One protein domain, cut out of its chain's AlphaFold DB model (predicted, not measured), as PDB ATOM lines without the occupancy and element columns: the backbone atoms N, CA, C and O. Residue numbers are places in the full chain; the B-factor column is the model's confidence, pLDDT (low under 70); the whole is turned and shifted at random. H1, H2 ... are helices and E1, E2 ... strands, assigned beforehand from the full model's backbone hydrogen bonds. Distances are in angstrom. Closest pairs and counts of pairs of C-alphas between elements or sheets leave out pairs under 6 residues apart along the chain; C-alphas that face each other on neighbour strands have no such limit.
ATOM      1  N   VAL A   6      36.679  21.021  55.501       85.62
ATOM      2  CA  VAL A   6      35.972  19.899  56.112       85.62
ATOM      3  C   VAL A   6      36.129  18.643  55.263       85.62
ATOM      4  O   VAL A   6      36.262  18.698  54.039       85.62
ATOM      5  N   SER A   7      36.094  17.493  55.924       82.56
ATOM      6  CA  SER A   7      36.107  16.196  55.253       82.56
ATOM      7  C   SER A   7      34.713  15.826  54.760       82.56
ATOM      8  O   SER A   7      33.713  16.127  55.418       82.56
ATOM      9  N   GLU A   8      34.651  15.122  53.630       83.69
ATOM     10  CA  GLU A   8      33.429  14.439  53.206       83.69
ATOM     11  C   GLU A   8      32.956  13.439  54.277       83.69
ATOM     12  O   GLU A   8      33.773  12.927  55.057       83.69
ATOM     13  N   PRO A   9      31.650  13.118  54.316       81.00
ATOM     14  CA  PRO A   9      31.140  12.007  55.105       81.00
ATOM     15  C   PRO A   9      31.933  10.727  54.819       81.00
ATOM     16  O   PRO A   9      32.047  10.301  53.672       81.00
ATOM     17  N   SER A  10      32.468  10.097  55.867       77.06
ATOM     18  CA  SER A  10      33.270   8.879  55.725       77.06
ATOM     19  C   SER A  10      32.471   7.766  55.050       77.06
ATOM     20  O   SER A  10      31.355   7.447  55.478       77.06
ATOM     21  N   LEU A  11      33.075   7.147  54.040       80.81
ATOM     22  CA  LEU A  11      32.529   5.990  53.347       80.81
ATOM     23  C   LEU A  11      33.072   4.715  54.000       80.81
ATOM     24  O   LEU A  11      34.274   4.462  53.955       80.81
ATOM     25  N   ASP A  12      32.212   3.925  54.641       86.62
ATOM     26  CA  ASP A  12      32.612   2.614  55.151       86.62
ATOM     27  C   ASP A  12      32.766   1.600  54.002       86.62
ATOM     28  O   ASP A  12      32.183   1.758  52.926       86.62
ATOM     29  N   ASN A  13      33.535   0.534  54.239       87.25
ATOM     30  CA  ASN A  13      33.873  -0.448  53.206       87.25
ATOM     31  C   ASN A  13      32.639  -1.119  52.575       87.25
ATOM     32  O   ASN A  13      32.658  -1.401  51.379       87.25
ATOM     33  N   LYS A  14      31.560  -1.352  53.338       83.62
ATOM     34  CA  LYS A  14      30.355  -2.015  52.808       83.62
ATOM     35  C   LYS A  14      29.595  -1.089  51.867       83.62
ATOM     36  O   LYS A  14      29.220  -1.505  50.772       83.62
ATOM     37  N   THR A  15      29.424   0.170  52.265       83.50
ATOM     38  CA  THR A  15      28.821   1.198  51.409       83.50
ATOM     39  C   THR A  15      29.664   1.428  50.150       83.50
ATOM     40  O   THR A  15      29.119   1.509  49.050       83.50
ATOM     41  N   ALA A  16      30.994   1.461  50.277       85.38
ATOM     42  CA  ALA A  16      31.902   1.602  49.137       85.38
ATOM     43  C   ALA A  16      31.759   0.451  48.124       85.38
ATOM     44  O   ALA A  16      31.659   0.689  46.917       85.38
ATOM     45  N   ASP A  17      31.693  -0.790  48.607       85.19
ATOM     46  CA  ASP A  17      31.497  -1.971  47.762       85.19
ATOM     47  C   ASP A  17      30.114  -2.017  47.099       85.19
ATOM     48  O   ASP A  17      29.994  -2.490  45.965       85.19
ATOM     49  N   ALA A  18      29.074  -1.526  47.777       83.75
ATOM     50  CA  ALA A  18      27.734  -1.388  47.206       83.75
ATOM     51  C   ALA A  18      27.718  -0.359  46.062       83.75
ATOM     52  O   ALA A  18      27.265  -0.669  44.959       83.75
ATOM     53  N   ILE A  19      28.299   0.828  46.274       84.75
ATOM     54  CA  ILE A  19      28.398   1.879  45.246       84.75
ATOM     55  C   ILE A  19      29.225   1.404  44.045       84.75
ATOM     56  O   ILE A  19      28.849   1.650  42.897       84.75
ATOM     57  N   ARG A  20      30.345   0.705  44.281       84.31
ATOM     58  CA  ARG A  20      31.169   0.139  43.200       84.31
ATOM     59  C   ARG A  20      30.361  -0.827  42.341       84.31
ATOM     60  O   ARG A  20      30.354  -0.683  41.122       84.31
ATOM     61  N   ARG A  21      29.632  -1.754  42.967       80.88
ATOM     62  CA  ARG A  21      28.765  -2.690  42.243       80.88
ATOM     63  C   ARG A  21      27.655  -1.974  41.486       80.88
ATOM     64  O   ARG A  21      27.422  -2.313  40.335       80.88
ATOM     65  N   GLU A  22      27.032  -0.946  42.062       84.25
ATOM     66  CA  GLU A  22      26.050  -0.120  41.342       84.25
ATOM     67  C   GLU A  22      26.643   0.490  40.059       84.25
ATOM     68  O   GLU A  22      26.008   0.487  39.001       84.25
ATOM     69  N   ARG A  23      27.872   1.008  40.137       82.31
ATOM     70  CA  ARG A  23      28.576   1.579  38.982       82.31
ATOM     71  C   ARG A  23      28.864   0.525  37.919       82.31
ATOM     72  O   ARG A  23      28.613   0.782  36.743       82.31
ATOM     73  N   ASP A  24      29.385  -0.628  38.326       80.50
ATOM     74  CA  ASP A  24      29.705  -1.725  37.412       80.50
ATOM     75  C   ASP A  24      28.437  -2.205  36.693       80.50
ATOM     76  O   ASP A  24      28.439  -2.340  35.472       80.50
ATOM     77  N   LEU A  25      27.318  -2.333  37.416       75.44
ATOM     78  CA  LEU A  25      26.012  -2.667  36.841       75.44
ATOM     79  C   LEU A  25      25.564  -1.638  35.793       75.44
ATOM     80  O   LEU A  25      25.218  -2.021  34.678       75.44
ATOM     81  N   LYS A  26      25.653  -0.334  36.087       77.44
ATOM     82  CA  LYS A  26      25.301   0.732  35.126       77.44
ATOM     83  C   LYS A  26      26.179   0.723  33.874       77.44
ATOM     84  O   LYS A  26      25.694   0.996  32.773       77.44
ATOM     85  N   LEU A  27      27.474   0.432  34.020       76.06
ATOM     86  CA  LEU A  27      28.401   0.319  32.888       76.06
ATOM     87  C   LEU A  27      28.045  -0.872  32.003       76.06
ATOM     88  O   LEU A  27      28.053  -0.760  30.776       76.06
ATOM     89  N   VAL A  28      27.709  -1.992  32.634       71.00
ATOM     90  CA  VAL A  28      27.286  -3.218  31.970       71.00
ATOM     91  C   VAL A  28      25.963  -2.989  31.227       71.00
ATOM     92  O   VAL A  28      25.902  -3.252  30.028       71.00
ATOM     93  N   GLU A  29      24.958  -2.372  31.858       66.81
ATOM     94  CA  GLU A  29      23.697  -1.962  31.210       66.81
ATOM     95  C   GLU A  29      23.923  -1.043  30.001       66.81
ATOM     96  O   GLU A  29      23.352  -1.265  28.932       66.81
ATOM     97  N   SER A  30      24.797  -0.043  30.147       69.88
ATOM     98  CA  SER A  30      25.114   0.912  29.077       69.88
ATOM     99  C   SER A  30      25.848   0.255  27.904       69.88
ATOM    100  O   SER A  30      25.610   0.600  26.749       69.88
ATOM    101  N   SER A  31      26.735  -0.704  28.187       67.50
ATOM    102  CA  SER A  31      27.546  -1.397  27.174       67.50
ATOM    103  C   SER A  31      26.758  -2.466  26.421       67.50
ATOM    104  O   SER A  31      27.095  -2.811  25.291       67.50
ATOM    105  N   LEU A  32      25.705  -3.001  27.039       64.56
ATOM    106  CA  LEU A  32      24.973  -4.159  26.540       64.56
ATOM    107  C   LEU A  32      23.701  -3.815  25.777       64.56
ATOM    108  O   LEU A  32      22.913  -4.727  25.537       64.56
ATOM    109  N   GLY A  33      23.522  -2.551  25.376       58.03
ATOM    110  CA  GLY A  33      22.397  -2.013  24.600       58.03
ATOM    111  C   GLY A  33      21.783  -2.974  23.571       58.03
ATOM    112  O   GLY A  33      22.067  -2.898  22.380       58.03
ATOM    113  N   GLY A  34      20.911  -3.874  24.040       56.00
ATOM    114  CA  GLY A  34      20.184  -4.867  23.246       56.00
ATOM    115  C   GLY A  34      20.838  -6.241  23.000       56.00
ATOM    116  O   GLY A  34      20.185  -7.067  22.369       56.00
ATOM    117  N   LEU A  35      22.057  -6.539  23.472       56.97
ATOM    118  CA  LEU A  35      22.810  -7.755  23.078       56.97
ATOM    119  C   LEU A  35      22.770  -8.937  24.066       56.97
ATOM    120  O   LEU A  35      23.181 -10.036  23.699       56.97
ATOM    121  N   LEU A  36      22.270  -8.753  25.291       56.81
ATOM    122  CA  LEU A  36      22.243  -9.834  26.286       56.81
ATOM    123  C   LEU A  36      21.152 -10.871  26.015       56.81
ATOM    124  O   LEU A  36      19.970 -10.522  25.889       56.81
ATOM    125  N   ARG A  37      21.528 -12.153  26.072       59.41
ATOM    126  CA  ARG A  37      20.569 -13.261  26.200       59.41
ATOM    127  C   ARG A  37      19.966 -13.271  27.611       59.41
ATOM    128  O   ARG A  37      20.583 -12.814  28.571       59.41
ATOM    129  N   ASN A  38      18.751 -13.803  27.754       55.88
ATOM    130  CA  ASN A  38      18.008 -13.798  29.024       55.88
ATOM    131  C   ASN A  38      18.784 -14.428  30.200       55.88
ATOM    132  O   ASN A  38      18.643 -13.960  31.322       55.88
ATOM    133  N   SER A  39      19.660 -15.402  29.939       52.62
ATOM    134  CA  SER A  39      20.523 -16.035  30.948       52.62
ATOM    135  C   SER A  39      21.627 -15.114  31.486       52.62
ATOM    136  O   SER A  39      21.973 -15.178  32.658       52.62
ATOM    137  N   GLU A  40      22.165 -14.221  30.652       54.88
ATOM    138  CA  GLU A  40      23.189 -13.248  31.062       54.88
ATOM    139  C   GLU A  40      22.544 -12.078  31.827       54.88
ATOM    140  O   GLU A  40      23.130 -11.534  32.759       54.88
ATOM    141  N   LYS A  41      21.281 -11.752  31.504       51.88
ATOM    142  CA  LYS A  41      20.441 -10.866  32.329       51.88
ATOM    143  C   LYS A  41      20.094 -11.486  33.686       51.88
ATOM    144  O   LYS A  41      19.911 -10.746  34.646       51.88
ATOM    145  N   GLU A  42      19.982 -12.809  33.791       48.94
ATOM    146  CA  GLU A  42      19.715 -13.508  35.058       48.94
ATOM    147  C   GLU A  42      20.932 -13.547  35.999       48.94
ATOM    148  O   GLU A  42      20.761 -13.409  37.208       48.94
ATOM    149  N   GLU A  43      22.161 -13.633  35.477       54.06
ATOM    150  CA  GLU A  43      23.377 -13.488  36.300       54.06
ATOM    151  C   GLU A  43      23.608 -12.043  36.768       54.06
ATOM    152  O   GLU A  43      24.026 -11.823  37.907       54.06
ATOM    153  N   LEU A  44      23.243 -11.060  35.939       52.66
ATOM    154  CA  LEU A  44      23.146  -9.648  36.331       52.66
ATOM    155  C   LEU A  44      22.038  -9.406  37.374       52.66
ATOM    156  O   LEU A  44      22.183  -8.518  38.210       52.66
ATOM    157  N   ASN A  45      20.996 -10.252  37.395       48.38
ATOM    158  CA  ASN A  45      19.873 -10.209  38.341       48.38
ATOM    159  C   ASN A  45      20.173 -10.612  39.792       48.38
ATOM    160  O   ASN A  45      19.279 -10.534  40.635       48.38
ATOM    161  N   LYS A  46      21.430 -10.896  40.156       55.31
ATOM    162  CA  LYS A  46      21.896 -10.761  41.556       55.31
ATOM    163  C   LYS A  46      22.143  -9.286  41.905       55.31
ATOM    164  O   LYS A  46      23.178  -8.927  42.466       55.31
ATOM    165  N   PHE A  47      21.193  -8.440  41.509       67.81
ATOM    166  CA  PHE A  47      21.204  -7.004  41.720       67.81
ATOM    167  C   PHE A  47      21.278  -6.704  43.216       67.81
ATOM    168  O   PHE A  47      20.822  -7.504  44.034       67.81
ATOM    169  N   LEU A  48      21.915  -5.573  43.529       70.75
ATOM    170  CA  LEU A  48      22.191  -5.070  44.875       70.75
ATOM    171  C   LEU A  48      21.135  -5.511  45.892       70.75
ATOM    172  O   LEU A  48      19.933  -5.362  45.658       70.75
ATOM    173  N   THR A  49      21.578  -6.044  47.027       83.00
ATOM    174  CA  THR A  49      20.649  -6.452  48.084       83.00
ATOM    175  C   THR A  49      19.848  -5.244  48.582       83.00
ATOM    176  O   THR A  49      20.284  -4.100  48.459       83.00
ATOM    177  N   ALA A  50      18.681  -5.478  49.190       82.31
ATOM    178  CA  ALA A  50      17.903  -4.392  49.796       82.31
ATOM    179  C   ALA A  50      18.732  -3.582  50.814       82.31
ATOM    180  O   ALA A  50      18.598  -2.365  50.884       82.31
ATOM    181  N   GLU A  51      19.636  -4.248  51.539       85.44
ATOM    182  CA  GLU A  51      20.590  -3.605  52.449       85.44
ATOM    183  C   GLU A  51      21.595  -2.718  51.702       85.44
ATOM    184  O   GLU A  51      21.890  -1.610  52.133       85.44
ATOM    185  N   GLU A  52      22.117  -3.169  50.562       82.06
ATOM    186  CA  GLU A  52      23.055  -2.392  49.746       82.06
ATOM    187  C   GLU A  52      22.394  -1.167  49.116       82.06
ATOM    188  O   GLU A  52      23.004  -0.099  49.070       82.06
ATOM    189  N   ILE A  53      21.143  -1.303  48.672       84.12
ATOM    190  CA  ILE A  53      20.342  -0.187  48.160       84.12
ATOM    191  C   ILE A  53      20.123   0.851  49.267       84.12
ATOM    192  O   ILE A  53      20.341   2.040  49.031       84.12
ATOM    193  N   ASP A  54      19.754   0.413  50.473       87.62
ATOM    194  CA  ASP A  54      19.566   1.299  51.626       87.62
ATOM    195  C   ASP A  54      20.872   2.022  52.008       87.62
ATOM    196  O   ASP A  54      20.880   3.240  52.187       87.62
ATOM    197  N   LEU A  55      22.014   1.320  52.020       86.88
ATOM    198  CA  LEU A  55      23.328   1.931  52.273       86.88
ATOM    199  C   LEU A  55      23.692   3.005  51.237       86.88
ATOM    200  O   LEU A  55      24.179   4.083  51.601       86.88
ATOM    201  N   ILE A  56      23.455   2.728  49.949       85.38
ATOM    202  CA  ILE A  56      23.693   3.691  48.865       85.38
ATOM    203  C   ILE A  56      22.799   4.919  49.053       85.38
ATOM    204  O   ILE A  56      23.283   6.048  48.953       85.38
ATOM    205  N   GLU A  57      21.516   4.717  49.348       87.56
ATOM    206  CA  GLU A  57      20.550   5.806  49.482       87.56
ATOM    207  C   GLU A  57      20.839   6.680  50.710       87.56
ATOM    208  O   GLU A  57      20.901   7.906  50.601       87.56
ATOM    209  N   GLN A  58      21.160   6.076  51.855       88.44
ATOM    210  CA  GLN A  58      21.612   6.806  53.043       88.44
ATOM    211  C   GLN A  58      22.899   7.591  52.782       88.44
ATOM    212  O   GLN A  58      23.086   8.696  53.300       88.44
ATOM    213  N   HIS A  59      23.831   7.040  52.001       87.81
ATOM    214  CA  HIS A  59      25.032   7.774  51.616       87.81
ATOM    215  C   HIS A  59      24.706   8.953  50.691       87.81
ATOM    216  O   HIS A  59      25.218  10.051  50.914       87.81
ATOM    217  N   ARG A  60      23.811   8.777  49.714       89.88
ATOM    218  CA  ARG A  60      23.350   9.867  48.838       89.88
ATOM    219  C   ARG A  60      22.700  10.990  49.627       89.88
ATOM    220  O   ARG A  60      23.103  12.135  49.452       89.88
ATOM    221  N   GLN A  61      21.784  10.668  50.535       90.69
ATOM    222  CA  GLN A  61      21.130  11.656  51.394       90.69
ATOM    223  C   GLN A  61      22.153  12.429  52.235       90.69
ATOM    224  O   GLN A  61      22.144  13.660  52.242       90.69
ATOM    225  N   ARG A  62      23.116  11.731  52.857       88.62
ATOM    226  CA  ARG A  62      24.219  12.375  53.594       88.62
ATOM    227  C   ARG A  62      25.055  13.297  52.705       88.62
ATOM    228  O   ARG A  62      25.397  14.399  53.127       88.62
ATOM    229  N   MET A  63      25.368  12.879  51.478       89.56
ATOM    230  CA  MET A  63      26.120  13.699  50.525       89.56
ATOM    231  C   MET A  63      25.321  14.904  50.026       89.56
ATOM    232  O   MET A  63      25.895  15.977  49.847       89.56
ATOM    233  N   GLU A  64      24.015  14.766  49.813       90.81
ATOM    234  CA  GLU A  64      23.143  15.883  49.448       90.81
ATOM    235  C   GLU A  64      23.052  16.915  50.570       90.81
ATOM    236  O   GLU A  64      23.220  18.110  50.327       90.81
ATOM    237  N   GLU A  65      22.838  16.476  51.810       90.62
ATOM    238  CA  GLU A  65      22.857  17.366  52.973       90.62
ATOM    239  C   GLU A  65      24.213  18.046  53.154       90.62
ATOM    240  O   GLU A  65      24.278  19.243  53.451       90.62
ATOM    241  N   PHE A  66      25.301  17.304  52.939       89.31
ATOM    242  CA  PHE A  66      26.652  17.841  52.992       89.31
ATOM    243  C   PHE A  66      26.861  18.925  51.926       89.31
ATOM    244  O   PHE A  66      27.283  20.025  52.273       89.31
ATOM    245  N   LYS A  67      26.469  18.679  50.671       88.94
ATOM    246  CA  LYS A  67      26.554  19.649  49.559       88.94
ATOM    247  C   LYS A  67      25.634  20.864  49.721       88.94
ATOM    248  O   LYS A  67      25.921  21.922  49.176       88.94
ATOM    249  N   LYS A  68      24.538  20.757  50.480       90.00
ATOM    250  CA  LYS A  68      23.709  21.926  50.841       90.00
ATOM    251  C   LYS A  68      24.441  22.874  51.796       90.00
ATOM    252  O   LYS A  68      24.220  24.082  51.757       90.00
ATOM    253  N   LYS A  69      25.298  22.328  52.661       88.25
ATOM    254  CA  LYS A  69      26.013  23.070  53.712       88.25
ATOM    255  C   LYS A  69      27.448  23.443  53.331       88.25
ATOM    256  O   LYS A  69      28.046  24.272  54.010       88.25
ATOM    257  N   HIS A  70      27.992  22.846  52.274       90.44
ATOM    258  CA  HIS A  70      29.383  23.005  51.868       90.44
ATOM    259  C   HIS A  70      29.496  23.149  50.354       90.44
ATOM    260  O   HIS A  70      28.712  22.563  49.609       90.44
ATOM    261  N   HIS A  71      30.521  23.858  49.897       88.75
ATOM    262  CA  HIS A  71      30.920  23.880  48.495       88.75
ATOM    263  C   HIS A  71      32.347  23.365  48.358       88.75
ATOM    264  O   HIS A  71      33.146  23.443  49.294       88.75
ATOM    265  N   PHE A  72      32.664  22.804  47.196       86.69
ATOM    266  CA  PHE A  72      34.034  22.430  46.888       86.69
ATOM    267  C   PHE A  72      34.802  23.696  46.516       86.69
ATOM    268  O   PHE A  72      34.428  24.405  45.582       86.69
ATOM    269  N   PHE A  73      35.849  23.990  47.274       87.69
ATOM    270  CA  PHE A  73      36.756  25.092  47.023       87.69
ATOM    271  C   PHE A  73      38.069  24.546  46.482       87.69
ATOM    272  O   PHE A  73      38.655  23.608  47.022       87.69
ATOM    273  N   GLU A  74      38.542  25.177  45.421       86.19
ATOM    274  CA  GLU A  74      39.870  24.966  44.881       86.19
ATOM    275  C   GLU A  74      40.558  26.325  44.832       86.19
ATOM    276  O   GLU A  74      40.038  27.276  44.242       86.19
TER     277      GLU A  74
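This is residues 6 to 74 of the 153 residues of an uncharacterized protein of Pseudomonas brenneri (UniProt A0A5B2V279). Two long helices, H1 and H3, meet near their first residues and make a wide L, while the chain between them, residues 32 to 49, starts from the far end of H1 and folds back through the short helix H2 to the first residue of H3 in an open loop. Residues 6 to 12 run along the side of H3, the strand E1 turns off at its end, and residues 33 to 40 stick out. The printed part has 69 residues, mostly helix by class, with H1, H2, H3 and E1 in that order. It is loose, with a radius of gyration of the C-alphas of 15.6 A, and elongated, spanning 47 by 27 by 17 A.

H1, residues 13 to 31, begins at C-alpha 13 (33.873, -0.448, 53.206) and is 26.8 A long from first to last C-alpha. H2 is residues 38 to 44. H3, residues 50 to 69, is 28.9 A long and begins at C-alpha 50 (17.903, -4.392, 49.796). E1, residues 70 to 74, ends at C-alpha 74 (39.870, 24.966, 44.881) and pairs with no named strand.

H1 touches H3 with residues 14 to 19 alone, and H3 touches H1 with residues 52 to 59 alone. Their closest C-alphas, of Ala 18 and Glu 52, are 5.4 A apart, and their lines stand about perpendicular at 82 degrees. H1 and H2 are close but not clearly touching, the closest C-alphas being those of Leu 25 and Leu 44 at 7.6 A; they run opposite ways at a shallow tilt of 26 degrees. H2 and H3 are apart. H3 and E1 meet only through their link. In H1, H2 and H3 every O i to N i+4 pair is within hydrogen-bond range.

The two C-alphas farthest apart, those of Ser 39 and Glu 74, are 47.4 A apart. The printed part has no cut and no long link. Residues 29 to 47 have pLDDT under 70.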